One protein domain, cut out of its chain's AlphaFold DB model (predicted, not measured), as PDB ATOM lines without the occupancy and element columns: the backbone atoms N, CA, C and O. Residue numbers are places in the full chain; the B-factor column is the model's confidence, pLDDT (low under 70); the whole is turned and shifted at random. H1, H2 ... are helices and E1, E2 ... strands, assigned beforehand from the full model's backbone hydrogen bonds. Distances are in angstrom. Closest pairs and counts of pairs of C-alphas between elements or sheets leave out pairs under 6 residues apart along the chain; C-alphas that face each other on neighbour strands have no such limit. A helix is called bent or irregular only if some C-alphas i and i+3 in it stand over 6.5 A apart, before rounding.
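Overview. This is residues 3 to 125 of the 125 residues of an uncharacterized protein of Pseudomonas sp. J237 (UniProt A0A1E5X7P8). The long helix H6 meets the end of H1 in a corner and runs out as an arm, with residues 108 to 125 sticking out from a loose, helical body. H2 packs on the later part of H1 at a steep tilt, and at the body's other end H4 and H5 make a loose pair. The printed part has 123 residues with six named helices and one named strand, in the order H1, H2, H3, H4, H5, E1, H6; the class is mostly helix. The whole is loose, with a radius of gyration of the C-alphas of 19.8 A, and elongated, spanning 68 by 35 by 23 A.

Arrangement. H6, residues 99 to 122, touches H1, residues 10 to 25, about perpendicular at 82 degrees; the closest C-alphas, of Ala 25 and Glu 99, are 4.9 A apart. H1 touches H2, residues 34 to 48, with residues 20 to 24 alone, at a steep tilt of 48 degrees, opposite ways; the closest C-alphas, of Ser 20 and Val 39, are 5.7 A apart. E1, residues 89 to 91, pairs with no named strand, but its residues 89 to 90 pair antiparallel with residues 3 to 4. H3, residues 51 to 56, touches no helix. H4, residues 64 to 72, is close to but not clearly touching H5, residues 76 to 87; the closest C-alphas, of Leu 71 and Arg 82, are 7.1 A apart. Every O i to N i+4 pair is within hydrogen-bond range in H1, H2, H4 and H6, against 1 of 2 in H3 and 4 of 8 in H5.

Along the chain. H6 is 34.8 A long, H1 21.8 A, H2 21.4 A and H5 17.4 A. H1 begins at C-alpha 10 (165.273, 167.599, 83.939), and H6 ends at C-alpha 122 (192.608, 151.224, 55.998). H5 is irregular, with C-alphas 77 and 80 7.3 A apart; H3 is only just irregular, with C-alphas 51 and 54 6.52 A apart.

Size, cuts and confidence. The C-alphas farthest apart, of Glu 77 and Leu 125, are 67.9 A apart. The printed part has no cut and no long link. The pLDDT is under 70 at residues 29 to 31 and 125.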
ATOM      1  N   ILE A   3     164.410 177.478  86.838       96.31
ATOM      2  CA  ILE A   3     163.242 177.860  86.044       96.31
ATOM      3  C   ILE A   3     162.016 177.107  86.550       96.31
ATOM      4  O   ILE A   3     162.137 175.980  87.049       96.31
ATOM      5  N   TYR A   4     160.837 177.703  86.392       95.44
ATOM      6  CA  TYR A   4     159.578 177.008  86.624       95.44
ATOM      7  C   TYR A   4     159.178 176.253  85.350       95.44
ATOM      8  O   TYR A   4     158.871 176.849  84.324       95.44
ATOM      9  N   CYS A   5     159.259 174.922  85.380       96.00
ATOM     10  CA  CYS A   5     158.992 174.076  84.220       96.00
ATOM     11  C   CYS A   5     158.444 172.699  84.652       96.00
ATOM     12  O   CYS A   5     159.179 171.703  84.686       96.00
ATOM     13  N   PRO A   6     157.144 172.613  84.995       94.75
ATOM     14  CA  PRO A   6     156.518 171.356  85.403       94.75
ATOM     15  C   PRO A   6     156.301 170.360  84.252       94.75
ATOM     16  O   PRO A   6     156.205 169.162  84.504       94.75
ATOM     17  N   TRP A   7     156.241 170.820  82.999       95.12
ATOM     18  CA  TRP A   7     155.875 169.992  81.837       95.12
ATOM     19  C   TRP A   7     157.040 169.221  81.196       95.12
ATOM     20  O   TRP A   7     156.797 168.288  80.435       95.12
ATOM     21  N   ILE A   8     158.297 169.572  81.489       95.19
ATOM     22  CA  ILE A   8     159.487 168.865  80.981       95.19
ATOM     23  C   ILE A   8     160.279 168.332  82.167       95.19
ATOM     24  O   ILE A   8     160.469 169.027  83.160       95.19
ATOM     25  N   ILE A   9     160.771 167.097  82.087       95.19
ATOM     26  CA  ILE A   9     161.663 166.536  83.109       95.19
ATOM     27  C   ILE A   9     163.105 167.021  82.909       95.19
ATOM     28  O   ILE A   9     163.540 167.273  81.787       95.19
ATOM     29  N   GLN A  10     163.892 167.087  83.990       95.50
ATOM     30  CA  GLN A  10     165.273 167.599  83.939       95.50
ATOM     31  C   GLN A  10     166.143 166.879  82.903       95.50
ATOM     32  O   GLN A  10     166.962 167.508  82.240       95.50
ATOM     33  N   ARG A  11     165.958 165.563  82.745       96.31
ATOM     34  CA  ARG A  11     166.709 164.761  81.774       96.31
ATOM     35  C   ARG A  11     166.524 165.277  80.348       96.31
ATOM     36  O   ARG A  11     167.509 165.461  79.642       96.31
ATOM     37  N   ASP A  12     165.287 165.522  79.943       96.50
ATOM     38  CA  ASP A  12     164.969 165.901  78.567       96.50
ATOM     39  C   ASP A  12     165.359 167.370  78.320       96.50
ATOM     40  O   ASP A  12     165.900 167.708  77.266       96.50
ATOM     41  N   LEU A  13     165.225 168.221  79.346       96.75
ATOM     42  CA  LEU A  13     165.753 169.586  79.323       96.75
ATOM     43  C   LEU A  13     167.283 169.611  79.164       96.75
ATOM     44  O   LEU A  13     167.803 170.421  78.403       96.75
ATOM     45  N   ASN A  14     168.010 168.700  79.821       96.50
ATOM     46  CA  ASN A  14     169.466 168.599  79.686       96.50
ATOM     47  C   ASN A  14     169.895 168.212  78.265       96.50
ATOM     48  O   ASN A  14     170.945 168.664  77.806       96.50
ATOM     49  N   VAL A  15     169.100 167.405  77.554       95.25
ATOM     50  CA  VAL A  15     169.363 167.072  76.144       95.25
ATOM     51  C   VAL A  15     169.223 168.322  75.274       95.25
ATOM     52  O   VAL A  15     170.132 168.634  74.505       95.25
ATOM     53  N   LEU A  16     168.134 169.081  75.447       95.25
ATOM     54  CA  LEU A  16     167.919 170.354  74.745       95.25
ATOM     55  C   LEU A  16     169.023 171.369  75.049       95.25
ATOM     56  O   LEU A  16     169.537 172.024  74.141       95.25
ATOM     57  N   ALA A  17     169.424 171.470  76.313       96.12
ATOM     58  CA  ALA A  17     170.499 172.344  76.743       96.12
ATOM     59  C   ALA A  17     171.839 171.949  76.110       96.12
ATOM     60  O   ALA A  17     172.537 172.800  75.570       96.12
ATOM     61  N   SER A  18     172.171 170.655  76.104       93.19
ATOM     62  CA  SER A  18     173.411 170.147  75.500       93.19
ATOM     63  C   SER A  18     173.465 170.437  74.000       93.19
ATOM     64  O   SER A  18     174.491 170.886  73.493       93.19
ATOM     65  N   TYR A  19     172.346 170.241  73.297       92.69
ATOM     66  CA  TYR A  19     172.231 170.611  71.888       92.69
ATOM     67  C   TYR A  19     172.409 172.122  71.681       92.69
ATOM     68  O   TYR A  19     173.161 172.543  70.806       92.69
ATOM     69  N   SER A  20     171.777 172.937  72.527       94.38
ATOM     70  CA  SER A  20     171.870 174.401  72.472       94.38
ATOM     71  C   SER A  20     173.302 174.896  72.699       94.38
ATOM     72  O   SER A  20     173.783 175.735  71.941       94.38
ATOM     73  N   VAL A  21     174.016 174.324  73.678       94.06
ATOM     74  CA  VAL A  21     175.446 174.584  73.914       94.06
ATOM     75  C   VAL A  21     176.272 174.197  72.687       94.06
ATOM     76  O   VAL A  21     177.111 174.980  72.252       94.06
ATOM     77  N   ALA A  22     176.028 173.024  72.099       90.75
ATOM     78  CA  ALA A  22     176.771 172.563  70.929       90.75
ATOM     79  C   ALA A  22     176.566 173.479  69.713       90.75
ATOM     80  O   ALA A  22     177.535 173.813  69.035       90.75
ATOM     81  N   VAL A  23     175.330 173.916  69.449       90.75
ATOM     82  CA  VAL A  23     175.042 174.886  68.381       90.75
ATOM     83  C   VAL A  23     175.755 176.203  68.666       90.75
ATOM     84  O   VAL A  23     176.467 176.700  67.798       90.75
ATOM     85  N   LYS A  24     175.612 176.736  69.886       89.44
ATOM     86  CA  LYS A  24     176.200 178.020  70.281       89.44
ATOM     87  C   LYS A  24     177.724 178.021  70.157       89.44
ATOM     88  O   LYS A  24     178.273 178.905  69.514       89.44
ATOM     89  N   ALA A  25     178.388 176.990  70.677       89.06
ATOM     90  CA  ALA A  25     179.844 176.854  70.641       89.06
ATOM     91  C   ALA A  25     180.427 176.695  69.225       89.06
ATOM     92  O   ALA A  25     181.620 176.900  69.020       89.06
ATOM     93  N   ASN A  26     179.601 176.312  68.247       85.06
ATOM     94  CA  ASN A  26     180.010 176.145  66.853       85.06
ATOM     95  C   ASN A  26     179.544 177.289  65.939       85.06
ATOM     96  O   ASN A  26     179.792 177.238  64.728       85.06
ATOM     97  N   CYS A  27     178.902 178.323  66.493       80.00
ATOM     98  CA  CYS A  27     178.554 179.533  65.759       80.00
ATOM     99  C   CYS A  27     179.812 180.153  65.145       80.00
ATOM    100  O   CYS A  27     180.788 180.447  65.835       80.00
ATOM    101  N   ARG A  28     179.792 180.397  63.832       70.62
ATOM    102  CA  ARG A  28     180.886 181.095  63.146       70.62
ATOM    103  C   ARG A  28     180.564 182.579  63.040       70.62
ATOM    104  O   ARG A  28     179.480 182.959  62.600       70.62
ATOM    105  N   VAL A  29     181.537 183.426  63.370       68.31
ATOM    106  CA  VAL A  29     181.419 184.880  63.197       68.31
ATOM    107  C   VAL A  29     181.073 185.193  61.733       68.31
ATOM    108  O   VAL A  29     181.763 184.756  60.814       68.31
ATOM    109  N   GLY A  30     179.980 185.934  61.516       66.31
ATOM    110  CA  GLY A  30     179.558 186.404  60.190       66.31
ATOM    111  C   GLY A  30     178.601 185.491  59.411       66.31
ATOM    112  O   GLY A  30     178.204 185.856  58.307       66.31
ATOM    113  N   ARG A  31     178.182 184.339  59.953       65.19
ATOM    114  CA  ARG A  31     177.102 183.518  59.372       65.19
ATOM    115  C   ARG A  31     176.152 183.062  60.470       65.19
ATOM    116  O   ARG A  31     176.537 182.241  61.283       65.19
ATOM    117  N   SER A  32     174.920 183.573  60.457       75.56
ATOM    118  CA  SER A  32     173.856 183.084  61.337       75.56
ATOM    119  C   SER A  32     173.040 182.039  60.596       75.56
ATOM    120  O   SER A  32     172.328 182.372  59.647       75.56
ATOM    121  N   SER A  33     173.125 180.779  61.010       86.50
ATOM    122  CA  SER A  33     172.203 179.758  60.506       86.50
ATOM    123  C   SER A  33     170.806 179.915  61.129       86.50
ATOM    124  O   SER A  33     170.644 180.510  62.198       86.50
ATOM    125  N   ALA A  34     169.775 179.369  60.473       90.75
ATOM    126  CA  ALA A  34     168.415 179.350  61.027       90.75
ATOM    127  C   ALA A  34     168.357 178.604  62.375       90.75
ATOM    128  O   ALA A  34     167.625 179.002  63.277       90.75
ATOM    129  N   ILE A  35     169.181 177.565  62.534       90.62
ATOM    130  CA  ILE A  35     169.281 176.776  63.767       90.62
ATOM    131  C   ILE A  35     169.803 177.633  64.927       90.62
ATOM    132  O   ILE A  35     169.256 177.578  66.024       90.62
ATOM    133  N   GLU A  36     170.807 178.478  64.696       90.12
ATOM    134  CA  GLU A  36     171.328 179.378  65.734       90.12
ATOM    135  C   GLU A  36     170.307 180.422  66.182       90.12
ATOM    136  O   GLU A  36     170.289 180.806  67.352       90.12
ATOM    137  N   ALA A  37     169.469 180.901  65.259       90.88
ATOM    138  CA  ALA A  37     168.378 181.805  65.597       90.88
ATOM    139  C   ALA A  37     167.340 181.094  66.478       90.88
ATOM    140  O   ALA A  37     166.930 181.642  67.496       90.88
ATOM    141  N   VAL A  38     166.981 179.849  66.140       93.81
ATOM    142  CA  VAL A  38     166.077 179.023  66.955       93.81
ATOM    143  C   VAL A  38     166.653 178.782  68.348       93.81
ATOM    144  O   VAL A  38     165.940 178.962  69.328       93.81
ATOM    145  N   VAL A  39     167.936 178.427  68.458       94.00
ATOM    146  CA  VAL A  39     168.586 178.191  69.757       94.00
ATOM    147  C   VAL A  39     168.631 179.460  70.605       94.00
ATOM    148  O   VAL A  39     168.347 179.392  71.796       94.00
ATOM    149  N   ARG A  40     168.919 180.625  70.013       92.50
ATOM    150  CA  ARG A  40     168.865 181.909  70.735       92.50
ATOM    151  C   ARG A  40     167.461 182.229  71.244       92.50
ATOM    152  O   ARG A  40     167.310 182.616  72.398       92.50
ATOM    153  N   SER A  41     166.443 182.035  70.408       95.31
ATOM    154  CA  SER A  41     165.048 182.231  70.813       95.31
ATOM    155  C   SER A  41     164.622 181.243  71.900       95.31
ATOM    156  O   SER A  41     163.916 181.626  72.828       95.31
ATOM    157  N   LEU A  42     165.072 179.987  71.815       95.50
ATOM    158  CA  LEU A  42     164.821 178.961  72.825       95.50
ATOM    159  C   LEU A  42     165.465 179.326  74.166       95.50
ATOM    160  O   LEU A  42     164.796 179.260  75.192       95.50
ATOM    161  N   ASP A  43     166.736 179.730  74.157       96.19
ATOM    162  CA  ASP A  43     167.471 180.138  75.357       96.19
ATOM    163  C   ASP A  43     166.796 181.328  76.049       96.19
ATOM    164  O   ASP A  43     166.581 181.298  77.260       96.19
ATOM    165  N   ALA A  44     166.372 182.333  75.276       96.00
ATOM    166  CA  ALA A  44     165.621 183.472  75.794       96.00
ATOM    167  C   ALA A  44     164.267 183.051  76.393       96.00
ATOM    168  O   ALA A  44     163.932 183.462  77.503       96.00
ATOM    169  N   ALA A  45     163.507 182.204  75.691       96.31
ATOM    170  CA  ALA A  45     162.201 181.735  76.150       96.31
ATOM    171  C   ALA A  45     162.302 180.899  77.432       96.31
ATOM    172  O   ALA A  45     161.538 181.113  78.368       96.31
ATOM    173  N   ILE A  46     163.263 179.974  77.503       96.62
ATOM    174  CA  ILE A  46     163.493 179.170  78.708       96.62
ATOM    175  C   ILE A  46     163.997 180.056  79.846       96.62
ATOM    176  O   ILE A  46     163.592 179.873  80.992       96.62
ATOM    177  N   SER A  47     164.850 181.035  79.547       94.75
ATOM    178  CA  SER A  47     165.378 181.938  80.562       94.75
ATOM    179  C   SER A  47     164.301 182.811  81.201       94.75
ATOM    180  O   SER A  47     164.347 183.030  82.410       94.75
ATOM    181  N   ALA A  48     163.297 183.235  80.431       95.19
ATOM    182  CA  ALA A  48     162.154 183.992  80.944       95.19
ATOM    183  C   ALA A  48     161.349 183.214  82.004       95.19
ATOM    184  O   ALA A  48     160.804 183.814  82.926       95.19
ATOM    185  N   LEU A  49     161.357 181.874  81.964       95.44
ATOM    186  CA  LEU A  49     160.706 181.033  82.980       95.44
ATOM    187  C   LEU A  49     161.353 181.144  84.376       95.44
ATOM    188  O   LEU A  49     160.817 180.607  85.349       95.44
ATOM    189  N   ASN A  50     162.509 181.806  84.511       94.81
ATOM    190  CA  ASN A  50     163.067 182.150  85.822       94.81
ATOM    191  C   ASN A  50     162.179 183.152  86.576       94.81
ATOM    192  O   ASN A  50     162.048 183.048  87.797       94.81
ATOM    193  N   GLU A  51     161.521 184.069  85.862       92.25
ATOM    194  CA  GLU A  51     160.641 185.083  86.458       92.25
ATOM    195  C   GLU A  51     159.436 184.439  87.167       92.25
ATOM    196  O   GLU A  51     158.958 184.933  88.188       92.25
ATOM    197  N   GLU A  52     159.006 183.272  86.686       93.50
ATOM    198  CA  GLU A  52     157.904 182.493  87.254       93.50
ATOM    199  C   GLU A  52     158.289 181.703  88.515       93.50
ATOM    200  O   GLU A  52     157.416 181.201  89.227       93.50
ATOM    201  N   VAL A  53     159.581 181.571  88.839       93.06
ATOM    202  CA  VAL A  53     160.011 180.788  90.010       93.06
ATOM    203  C   VAL A  53     159.539 181.450  91.301       93.06
ATOM    204  O   VAL A  53     159.029 180.770  92.187       93.06
ATOM    205  N   GLY A  54     159.672 182.774  91.417       89.31
ATOM    206  CA  GLY A  54     159.295 183.498  92.634       89.31
ATOM    207  C   GLY A  54     157.794 183.449  92.930       89.31
ATOM    208  O   GLY A  54     157.403 183.325  94.090       89.31
ATOM    209  N   SER A  55     156.951 183.496  91.893       89.50
ATOM    210  CA  SER A  55     155.491 183.433  92.043       89.50
ATOM    211  C   SER A  55     154.994 182.030  92.392       89.50
ATOM    212  O   SER A  55     154.039 181.894  93.153       89.50
ATOM    213  N   ASN A  56     155.656 180.989  91.883       89.81
ATOM    214  CA  ASN A  56     155.248 179.599  92.088       89.81
ATOM    215  C   ASN A  56     155.998 178.888  93.226       89.81
ATOM    216  O   ASN A  56     155.628 177.787  93.625       89.81
ATOM    217  N   THR A  57     157.074 179.475  93.750       87.75
ATOM    218  CA  THR A  57     157.873 178.917  94.849       87.75
ATOM    219  C   THR A  57     158.148 180.015  95.882       87.75
ATOM    220  O   THR A  57     159.197 180.655  95.832       87.75
ATOM    221  N   PRO A  58     157.248 180.222  96.866       81.56
ATOM    222  CA  PRO A  58     157.315 181.357  97.800       81.56
ATOM    223  C   PRO A  58     158.605 181.457  98.632       81.56
ATOM    224  O   PRO A  58     158.958 182.522  99.135       81.56
ATOM    225  N   ILE A  59     159.317 180.342  98.802       84.62
ATOM    226  CA  ILE A  59     160.596 180.286  99.522       84.62
ATOM    227  C   ILE A  59     161.801 180.704  98.654       84.62
ATOM    228  O   ILE A  59     162.895 180.900  99.184       84.62
ATOM    229  N   TYR A  60     161.628 180.860  97.338       87.88
ATOM    230  CA  TYR A  60     162.674 181.316  96.425       87.88
ATOM    231  C   TYR A  60     162.801 182.845  96.455       87.88
ATOM    232  O   TYR A  60     161.838 183.570  96.227       87.88
ATOM    233  N   ARG A  61     164.016 183.349  96.710       86.94
ATOM    234  CA  ARG A  61     164.317 184.792  96.822       86.94
ATOM    235  C   ARG A  61     165.263 185.307  95.730       86.94
ATOM    236  O   ARG A  61     166.063 186.203  95.980       86.94
ATOM    237  N   GLY A  62     165.223 184.707  94.539       84.56
ATOM    238  CA  GLY A  62     166.014 185.155  93.383       84.56
ATOM    239  C   GLY A  62     167.475 184.693  93.359       84.56
ATOM    240  O   GLY A  62     168.231 185.112  92.489       84.56
ATOM    241  N   LYS A  63     167.902 183.845  94.304       89.75
ATOM    242  CA  LYS A  63     169.263 183.290  94.348       89.75
ATOM    243  C   LYS A  63     169.231 181.770  94.421       89.75
ATOM    244  O   LYS A  63     168.894 181.197  95.458       89.75
ATOM    245  N   ASP A  64     169.649 181.124  93.335       91.62
ATOM    246  CA  ASP A  64     169.681 179.660  93.209       91.62
ATOM    247  C   ASP A  64     170.537 178.993  94.293       91.62
ATOM    248  O   ASP A  64     170.151 177.964  94.847       91.62
ATOM    249  N   SER A  65     171.686 179.590  94.627       90.88
ATOM    250  CA  SER A  65     172.594 179.081  95.661       90.88
ATOM    251  C   SER A  65     171.959 179.089  97.048       90.88
ATOM    252  O   SER A  65     172.114 178.134  97.809       90.88
ATOM    253  N   ASP A  66     171.235 180.159  97.369       90.75
ATOM    254  CA  ASP A  66     170.612 180.342  98.677       90.75
ATOM    255  C   ASP A  66     169.434 179.383  98.820       90.75
ATOM    256  O   ASP A  66     169.305 178.707  99.835       90.75
ATOM    257  N   PHE A  67     168.646 179.234  97.754       91.38
ATOM    258  CA  PHE A  67     167.573 178.251  97.688       91.38
ATOM    259  C   PHE A  67     168.091 176.815  97.854       91.38
ATOM    260  O   PHE A  67     167.581 176.069  98.688       91.38
ATOM    261  N   ALA A  68     169.154 176.434  97.135       89.69
ATOM    262  CA  ALA A  68     169.776 175.117  97.284       89.69
ATOM    263  C   ALA A  68     170.283 174.876  98.716       89.69
ATOM    264  O   ALA A  68     170.107 173.786  99.265       89.69
ATOM    265  N   ARG A  69     170.861 175.904  99.349       89.69
ATOM    266  CA  ARG A  69     171.306 175.845 100.745       89.69
ATOM    267  C   ARG A  69     170.137 175.659 101.708       89.69
ATOM    268  O   ARG A  69     170.229 174.817 102.594       89.69
ATOM    269  N   SER A  70     169.040 176.390 101.525       88.50
ATOM    270  CA  SER A  70     167.827 176.234 102.335       88.50
ATOM    271  C   SER A  70     167.245 174.826 102.226       88.50
ATOM    272  O   SER A  70     166.894 174.237 103.244       88.50
ATOM    273  N   LEU A  71     167.217 174.243 101.022       87.81
ATOM    274  CA  LEU A  71     166.766 172.862 100.819       87.81
ATOM    275  C   LEU A  71     167.692 171.820 101.464       87.81
ATOM    276  O   LEU A  71     167.228 170.749 101.848       87.81
ATOM    277  N   ALA A  72     168.993 172.104 101.565       88.19
ATOM    278  CA  ALA A  72     169.960 171.219 102.217       88.19
ATOM    279  C   ALA A  72     169.865 171.254 103.751       88.19
ATOM    280  O   ALA A  72     170.245 170.289 104.405       88.19
ATOM    281  N   LEU A  73     169.363 172.355 104.314       89.38
ATOM    282  CA  LEU A  73     169.170 172.548 105.755       89.38
ATOM    283  C   LEU A  73     167.768 172.149 106.235       89.38
ATOM    284  O   LEU A  73     167.440 172.347 107.403       89.38
ATOM    285  N   LEU A  74     166.932 171.618 105.341       87.69
ATOM    286  CA  LEU A  74     165.575 171.205 105.667       87.69
ATOM    287  C   LEU A  74     165.612 170.032 106.671       87.69
ATOM    288  O   LEU A  74     166.332 169.064 106.425       87.69
ATOM    289  N   PRO A  75     164.850 170.070 107.776       89.69
ATOM    290  CA  PRO A  75     164.719 168.915 108.661       89.69
ATOM    291  C   PRO A  75     164.115 167.705 107.932       89.69
ATOM    292  O   PRO A  75     163.330 167.859 106.991       89.69
ATOM    293  N   SER A  76     164.467 166.491 108.367       88.50
ATOM    294  CA  SER A  76     164.084 165.241 107.690       88.50
ATOM    295  C   SER A  76     162.572 165.026 107.598       88.50
ATOM    296  O   SER A  76     162.096 164.450 106.622       88.50
ATOM    297  N   GLU A  77     161.812 165.527 108.569       90.62
ATOM    298  CA  GLU A  77     160.345 165.506 108.573       90.62
ATOM    299  C   GLU A  77     159.715 166.243 107.380       90.62
ATOM    300  O   GLU A  77     158.641 165.855 106.927       90.62
ATOM    301  N   TYR A  78     160.420 167.214 106.793       86.25
ATOM    302  CA  TYR A  78     159.963 167.988 105.633       86.25
ATOM    303  C   TYR A  78     160.524 167.473 104.297       86.25
ATOM    304  O   TYR A  78     160.317 168.080 103.245       86.25
ATOM    305  N   TYR A  79     161.251 166.348 104.276       85.12
ATOM    306  CA  TYR A  79     161.812 165.801 103.029       85.12
ATOM    307  C   TYR A  79     160.747 165.391 102.008       85.12
ATOM    308  O   TYR A  79     161.018 165.383 100.805       85.12
ATOM    309  N   ARG A  80     159.536 165.062 102.464       84.69
ATOM    310  CA  ARG A  80     158.412 164.783 101.567       84.69
ATOM    311  C   ARG A  80     157.995 166.053 100.826       84.69
ATOM    312  O   ARG A  80     158.004 166.064  99.596       84.69
ATOM    313  N   ASP A  81     157.792 167.131 101.573       84.31
ATOM    314  CA  ASP A  81     157.412 168.450 101.057       84.31
ATOM    315  C   ASP A  81     158.504 169.031 100.150       84.31
ATOM    316  O   ASP A  81     158.223 169.692  99.152       84.31
ATOM    317  N   ARG A  82     159.778 168.709 100.425       84.50
ATOM    318  CA  ARG A  82     160.909 169.043  99.546       84.50
ATOM    319  C   ARG A  82     160.693 168.559  98.114       84.50
ATOM    320  O   ARG A  82     161.032 169.284  97.182       84.50
ATOM    321  N   SER A  83     160.180 167.341  97.939       82.62
ATOM    322  CA  SER A  83     159.971 166.746  96.612       82.62
ATOM    323  C   SER A  83     158.846 167.448  95.855       82.62
ATOM    324  O   SER A  83     158.946 167.632  94.643       82.62
ATOM    325  N   GLU A  84     157.813 167.894  96.571       84.94
ATOM    326  CA  GLU A  84     156.720 168.690  96.009       84.94
ATOM    327  C   GLU A  84     157.210 170.086  95.599       84.94
ATOM    328  O   GLU A  84     156.957 170.522  94.476       84.94
ATOM    329  N   LEU A  85     158.012 170.739  96.448       83.19
ATOM    330  CA  LEU A  85     158.587 172.065  96.192       83.19
ATOM    331  C   LEU A  85     159.491 172.103  94.953       83.19
ATOM    332  O   LEU A  85     159.443 173.056  94.179       83.19
ATOM    333  N   ILE A  86     160.328 171.081  94.752       88.88
ATOM    334  CA  ILE A  86     161.246 171.027  93.600       88.88
ATOM    335  C   ILE A  86     160.637 170.339  92.376       88.88
ATOM    336  O   ILE A  86     161.231 170.378  91.299       88.88
ATOM    337  N   GLY A  87     159.465 169.708  92.509       89.38
ATOM    338  CA  GLY A  87     158.867 168.871  91.467       89.38
ATOM    339  C   GLY A  87     158.612 169.621  90.157       89.38
ATOM    340  O   GLY A  87     158.805 169.061  89.074       89.38
ATOM    341  N   ALA A  88     158.276 170.908  90.250       92.62
ATOM    342  CA  ALA A  88     158.066 171.796  89.106       92.62
ATOM    343  C   ALA A  88     159.313 172.601  88.699       92.62
ATOM    344  O   ALA A  88     159.294 173.273  87.670       92.62
ATOM    345  N   LEU A  89     160.397 172.550  89.477       95.00
ATOM    346  CA  LEU A  89     161.601 173.338  89.228       95.00
ATOM    347  C   LEU A  89     162.600 172.568  88.375       95.00
ATOM    348  O   LEU A  89     162.840 171.376  88.583       95.00
ATOM    349  N   ARG A  90     163.224 173.260  87.426       95.75
ATOM    350  CA  ARG A  90     164.313 172.722  86.607       95.75
ATOM    351  C   ARG A  90     165.501 173.654  86.622       95.75
ATOM    352  O   ARG A  90     165.380 174.831  86.939       95.75
ATOM    353  N   TRP A  91     166.656 173.119  86.266       95.31
ATOM    354  CA  TRP A  91     167.861 173.902  86.075       95.31
ATOM    355  C   TRP A  91     168.166 174.037  84.585       95.31
ATOM    356  O   TRP A  91     168.330 173.035  83.888       95.31
ATOM    357  N   TRP A  92     168.261 175.278  84.122       96.12
ATOM    358  CA  TRP A  92     168.760 175.639  82.802       96.12
ATOM    359  C   TRP A  92     170.203 176.158  82.914       96.12
ATOM    360  O   TRP A  92     170.470 177.034  83.752       96.12
ATOM    361  N   PRO A  93     171.163 175.630  82.135       94.75
ATOM    362  CA  PRO A  93     172.531 176.129  82.151       94.75
ATOM    363  C   PRO A  93     172.633 177.519  81.528       94.75
ATOM    364  O   PRO A  93     171.943 177.838  80.569       94.75
ATOM    365  N   ASN A  94     173.580 178.317  82.018       93.44
ATOM    366  CA  ASN A  94     174.026 179.496  81.284       93.44
ATOM    367  C   ASN A  94     174.831 179.025  80.061       93.44
ATOM    368  O   ASN A  94     175.934 178.506  80.225       93.44
ATOM    369  N   LEU A  95     174.285 179.188  78.855       92.56
ATOM    370  CA  LEU A  95     174.926 178.679  77.643       92.56
ATOM    371  C   LEU A  95     176.270 179.360  77.337       92.56
ATOM    372  O   LEU A  95     177.145 178.699  76.788       92.56
ATOM    373  N   ASP A  96     176.452 180.638  77.693       91.69
ATOM    374  CA  ASP A  96     177.732 181.350  77.511       91.69
ATOM    375  C   ASP A  96     178.830 180.756  78.395       91.69
ATOM    376  O   ASP A  96     179.954 180.543  77.954       91.69
ATOM    377  N   TYR A  97     178.489 180.420  79.640       93.31
ATOM    378  CA  TYR A  97     179.443 179.815  80.569       93.31
ATOM    379  C   TYR A  97     179.987 178.470  80.058       93.31
ATOM    380  O   TYR A  97     181.155 178.156  80.275       93.31
ATOM    381  N   TRP A  98     179.149 177.679  79.380       93.25
ATOM    382  CA  TRP A  98     179.499 176.336  78.899       93.25
ATOM    383  C   TRP A  98     180.039 176.298  77.466       93.25
ATOM    384  O   TRP A  98     180.298 175.214  76.939       93.25
ATOM    385  N   GLU A  99     180.215 177.450  76.820       91.19
ATOM    386  CA  GLU A  99     180.623 177.533  75.417       91.19
ATOM    387  C   GLU A  99     181.955 176.806  75.155       91.19
ATOM    388  O   GLU A  99     182.062 176.004  74.226       91.19
ATOM    389  N   GLN A 100     182.954 177.010  76.023       90.56
ATOM    390  CA  GLN A 100     184.272 176.379  75.884       90.56
ATOM    391  C   GLN A 100     184.203 174.851  75.976       90.56
ATOM    392  O   GLN A 100     184.842 174.146  75.193       90.56
ATOM    393  N   GLN A 101     183.414 174.322  76.913       91.38
ATOM    394  CA  GLN A 101     183.205 172.882  77.059       91.38
ATOM    395  C   GLN A 101     182.444 172.321  75.856       91.38
ATOM    396  O   GLN A 101     182.796 171.251  75.364       91.38
ATOM    397  N   GLY A 102     181.466 173.067  75.331       88.88
ATOM    398  CA  GLY A 102     180.773 172.734  74.089       88.88
ATOM    399  C   GLY A 102     181.732 172.578  72.908       88.88
ATOM    400  O   GLY A 102     181.670 171.578  72.188       88.88
ATOM    401  N   LEU A 103     182.664 173.522  72.748       89.38
ATOM    402  CA  LEU A 103     183.683 173.472  71.701       89.38
ATOM    403  C   LEU A 103     184.622 172.274  71.890       89.38
ATOM    404  O   LEU A 103     184.878 171.531  70.942       89.38
ATOM    405  N   TYR A 104     185.095 172.057  73.119       89.38
ATOM    406  CA  TYR A 104     185.945 170.919  73.457       89.38
ATOM    407  C   TYR A 104     185.268 169.582  73.118       89.38
ATOM    408  O   TYR A 104     185.860 168.738  72.444       89.38
ATOM    409  N   TRP A 105     184.009 169.387  73.523       87.25
ATOM    410  CA  TRP A 105     183.270 168.154  73.242       87.25
ATOM    411  C   TRP A 105     183.034 167.943  71.752       87.25
ATOM    412  O   TRP A 105     183.136 166.812  71.273       87.25
ATOM    413  N   TYR A 106     182.758 169.014  71.009       85.44
ATOM    414  CA  TYR A 106     182.624 168.947  69.560       85.44
ATOM    415  C   TYR A 106     183.929 168.495  68.895       85.44
ATOM    416  O   TYR A 106     183.918 167.559  68.092       85.44
ATOM    417  N   GLN A 107     185.057 169.109  69.260       86.69
ATOM    418  CA  GLN A 107     186.374 168.761  68.724       86.69
ATOM    419  C   GLN A 107     186.762 167.321  69.067       86.69
ATOM    420  O   GLN A 107     187.151 166.563  68.183       86.69
ATOM    421  N   ALA A 108     186.593 166.911  70.326       85.94
ATOM    422  CA  ALA A 108     186.900 165.553  70.762       85.94
ATOM    423  C   ALA A 108     186.058 164.511  70.002       85.94
ATOM    424  O   ALA A 108     186.578 163.491  69.544       85.94
ATOM    425  N   SER A 109     184.765 164.790  69.816       83.50
ATOM    426  CA  SER A 109     183.827 163.877  69.155       83.50
ATOM    427  C   SER A 109     184.071 163.783  67.645       83.50
ATOM    428  O   SER A 109     184.055 162.690  67.080       83.50
ATOM    429  N   THR A 110     184.345 164.909  66.979       80.94
ATOM    430  CA  THR A 110     184.662 164.938  65.539       80.94
ATOM    431  C   THR A 110     186.015 164.299  65.236       80.94
ATOM    432  O   THR A 110     186.111 163.521  64.289       80.94
ATOM    433  N   GLN A 111     187.036 164.533  66.064       80.50
ATOM    434  CA  GLN A 111     188.328 163.852  65.936       80.50
ATOM    435  C   GLN A 111     188.204 162.337  66.135       80.50
ATOM    436  O   GLN A 111     188.809 161.569  65.388       80.50
ATOM    437  N   ALA A 112     187.408 161.887  67.110       78.12
ATOM    438  CA  ALA A 112     187.160 160.463  67.323       78.12
ATOM    439  C   ALA A 112     186.453 159.812  66.122       78.12
ATOM    440  O   ALA A 112     186.828 158.715  65.704       78.12
ATOM    441  N   LEU A 113     185.462 160.495  65.535       79.25
ATOM    442  CA  LEU A 113     184.782 160.033  64.323       79.25
ATOM    443  C   LEU A 113     185.733 159.955  63.127       79.25
ATOM    444  O   LEU A 113     185.702 158.962  62.405       79.25
ATOM    445  N   HIS A 114     186.589 160.962  62.943       77.81
ATOM    446  CA  HIS A 114     187.557 160.994  61.849       77.81
ATOM    447  C   HIS A 114     188.524 159.807  61.916       77.81
ATOM    448  O   HIS A 114     188.585 159.026  60.970       77.81
ATOM    449  N   LYS A 115     189.154 159.582  63.078       81.50
ATOM    450  CA  LYS A 115     190.055 158.436  63.304       81.50
ATOM    451  C   LYS A 115     189.379 157.089  63.050       81.50
ATOM    452  O   LYS A 115     189.984 156.166  62.514       81.50
ATOM    453  N   ARG A 116     188.107 156.954  63.443       82.25
ATOM    454  CA  ARG A 116     187.336 155.728  63.202       82.25
ATOM    455  C   ARG A 116     187.081 155.508  61.712       82.25
ATOM    456  O   ARG A 116     187.111 154.370  61.262       82.25
ATOM    457  N   PHE A 117     186.820 156.577  60.968       82.88
ATOM    458  CA  PHE A 117     186.604 156.511  59.527       82.88
ATOM    459  C   PHE A 117     187.891 156.132  58.782       82.88
ATOM    460  O   PHE A 117     187.851 155.261  57.919       82.88
ATOM    461  N   GLU A 118     189.028 156.718  59.166       85.12
ATOM    462  CA  GLU A 118     190.352 156.359  58.636       85.12
ATOM    463  C   GLU A 118     190.665 154.874  58.866       85.12
ATOM    464  O   GLU A 118     190.970 154.161  57.916       85.12
ATOM    465  N   SER A 119     190.459 154.368  60.087       82.19
ATOM    466  CA  SER A 119     190.669 152.948  60.407       82.19
ATOM    467  C   SER A 119     189.783 151.995  59.590       82.19
ATOM    468  O   SER A 119     190.221 150.899  59.243       82.19
ATOM    469  N   ILE A 120     188.543 152.387  59.272       85.75
ATOM    470  CA  ILE A 120     187.661 151.590  58.401       85.75
ATOM    471  C   ILE A 120     188.196 151.572  56.967       85.75
ATOM    472  O   ILE A 120     188.183 150.521  56.334       85.75
ATOM    473  N   LEU A 121     188.656 152.716  56.454       81.69
ATOM    474  CA  LEU A 121     189.211 152.815  55.103       81.69
ATOM    475  C   LEU A 121     190.508 152.009  54.958       81.69
ATOM    476  O   LEU A 121     190.674 151.326  53.954       81.69
ATOM    477  N   GLU A 122     191.383 152.034  55.966       81.69
ATOM    478  CA  GLU A 122     192.608 151.224  55.998       81.69
ATOM    479  C   GLU A 122     192.324 149.719  56.050       81.69
ATOM    480  O   GLU A 122     193.055 148.947  55.448       81.69
ATOM    481  N   GLY A 123     191.257 149.285  56.732       76.19
ATOM    482  CA  GLY A 123     190.870 147.870  56.787       76.19
ATOM    483  C   GLY A 123     190.166 147.340  55.530       76.19
ATOM    484  O   GLY A 123     189.916 146.139  55.441       76.19
ATOM    485  N   LEU A 124     189.798 148.219  54.593       74.12
ATOM    486  CA  LEU A 124     189.164 147.869  53.315       74.12
ATOM    487  C   LEU A 124     190.160 147.806  52.142       74.12
ATOM    488  O   LEU A 124     189.769 147.358  51.062       74.12
ATOM    489  N   LEU A 125     191.398 148.267  52.343       62.75
ATOM    490  CA  LEU A 125     192.514 148.221  51.388       62.75
ATOM    491  C   LEU A 125     193.444 147.040  51.692       62.75
ATOM    492  O   LEU A 125     193.989 146.485  50.711       62.75
TER     493      LEU A 125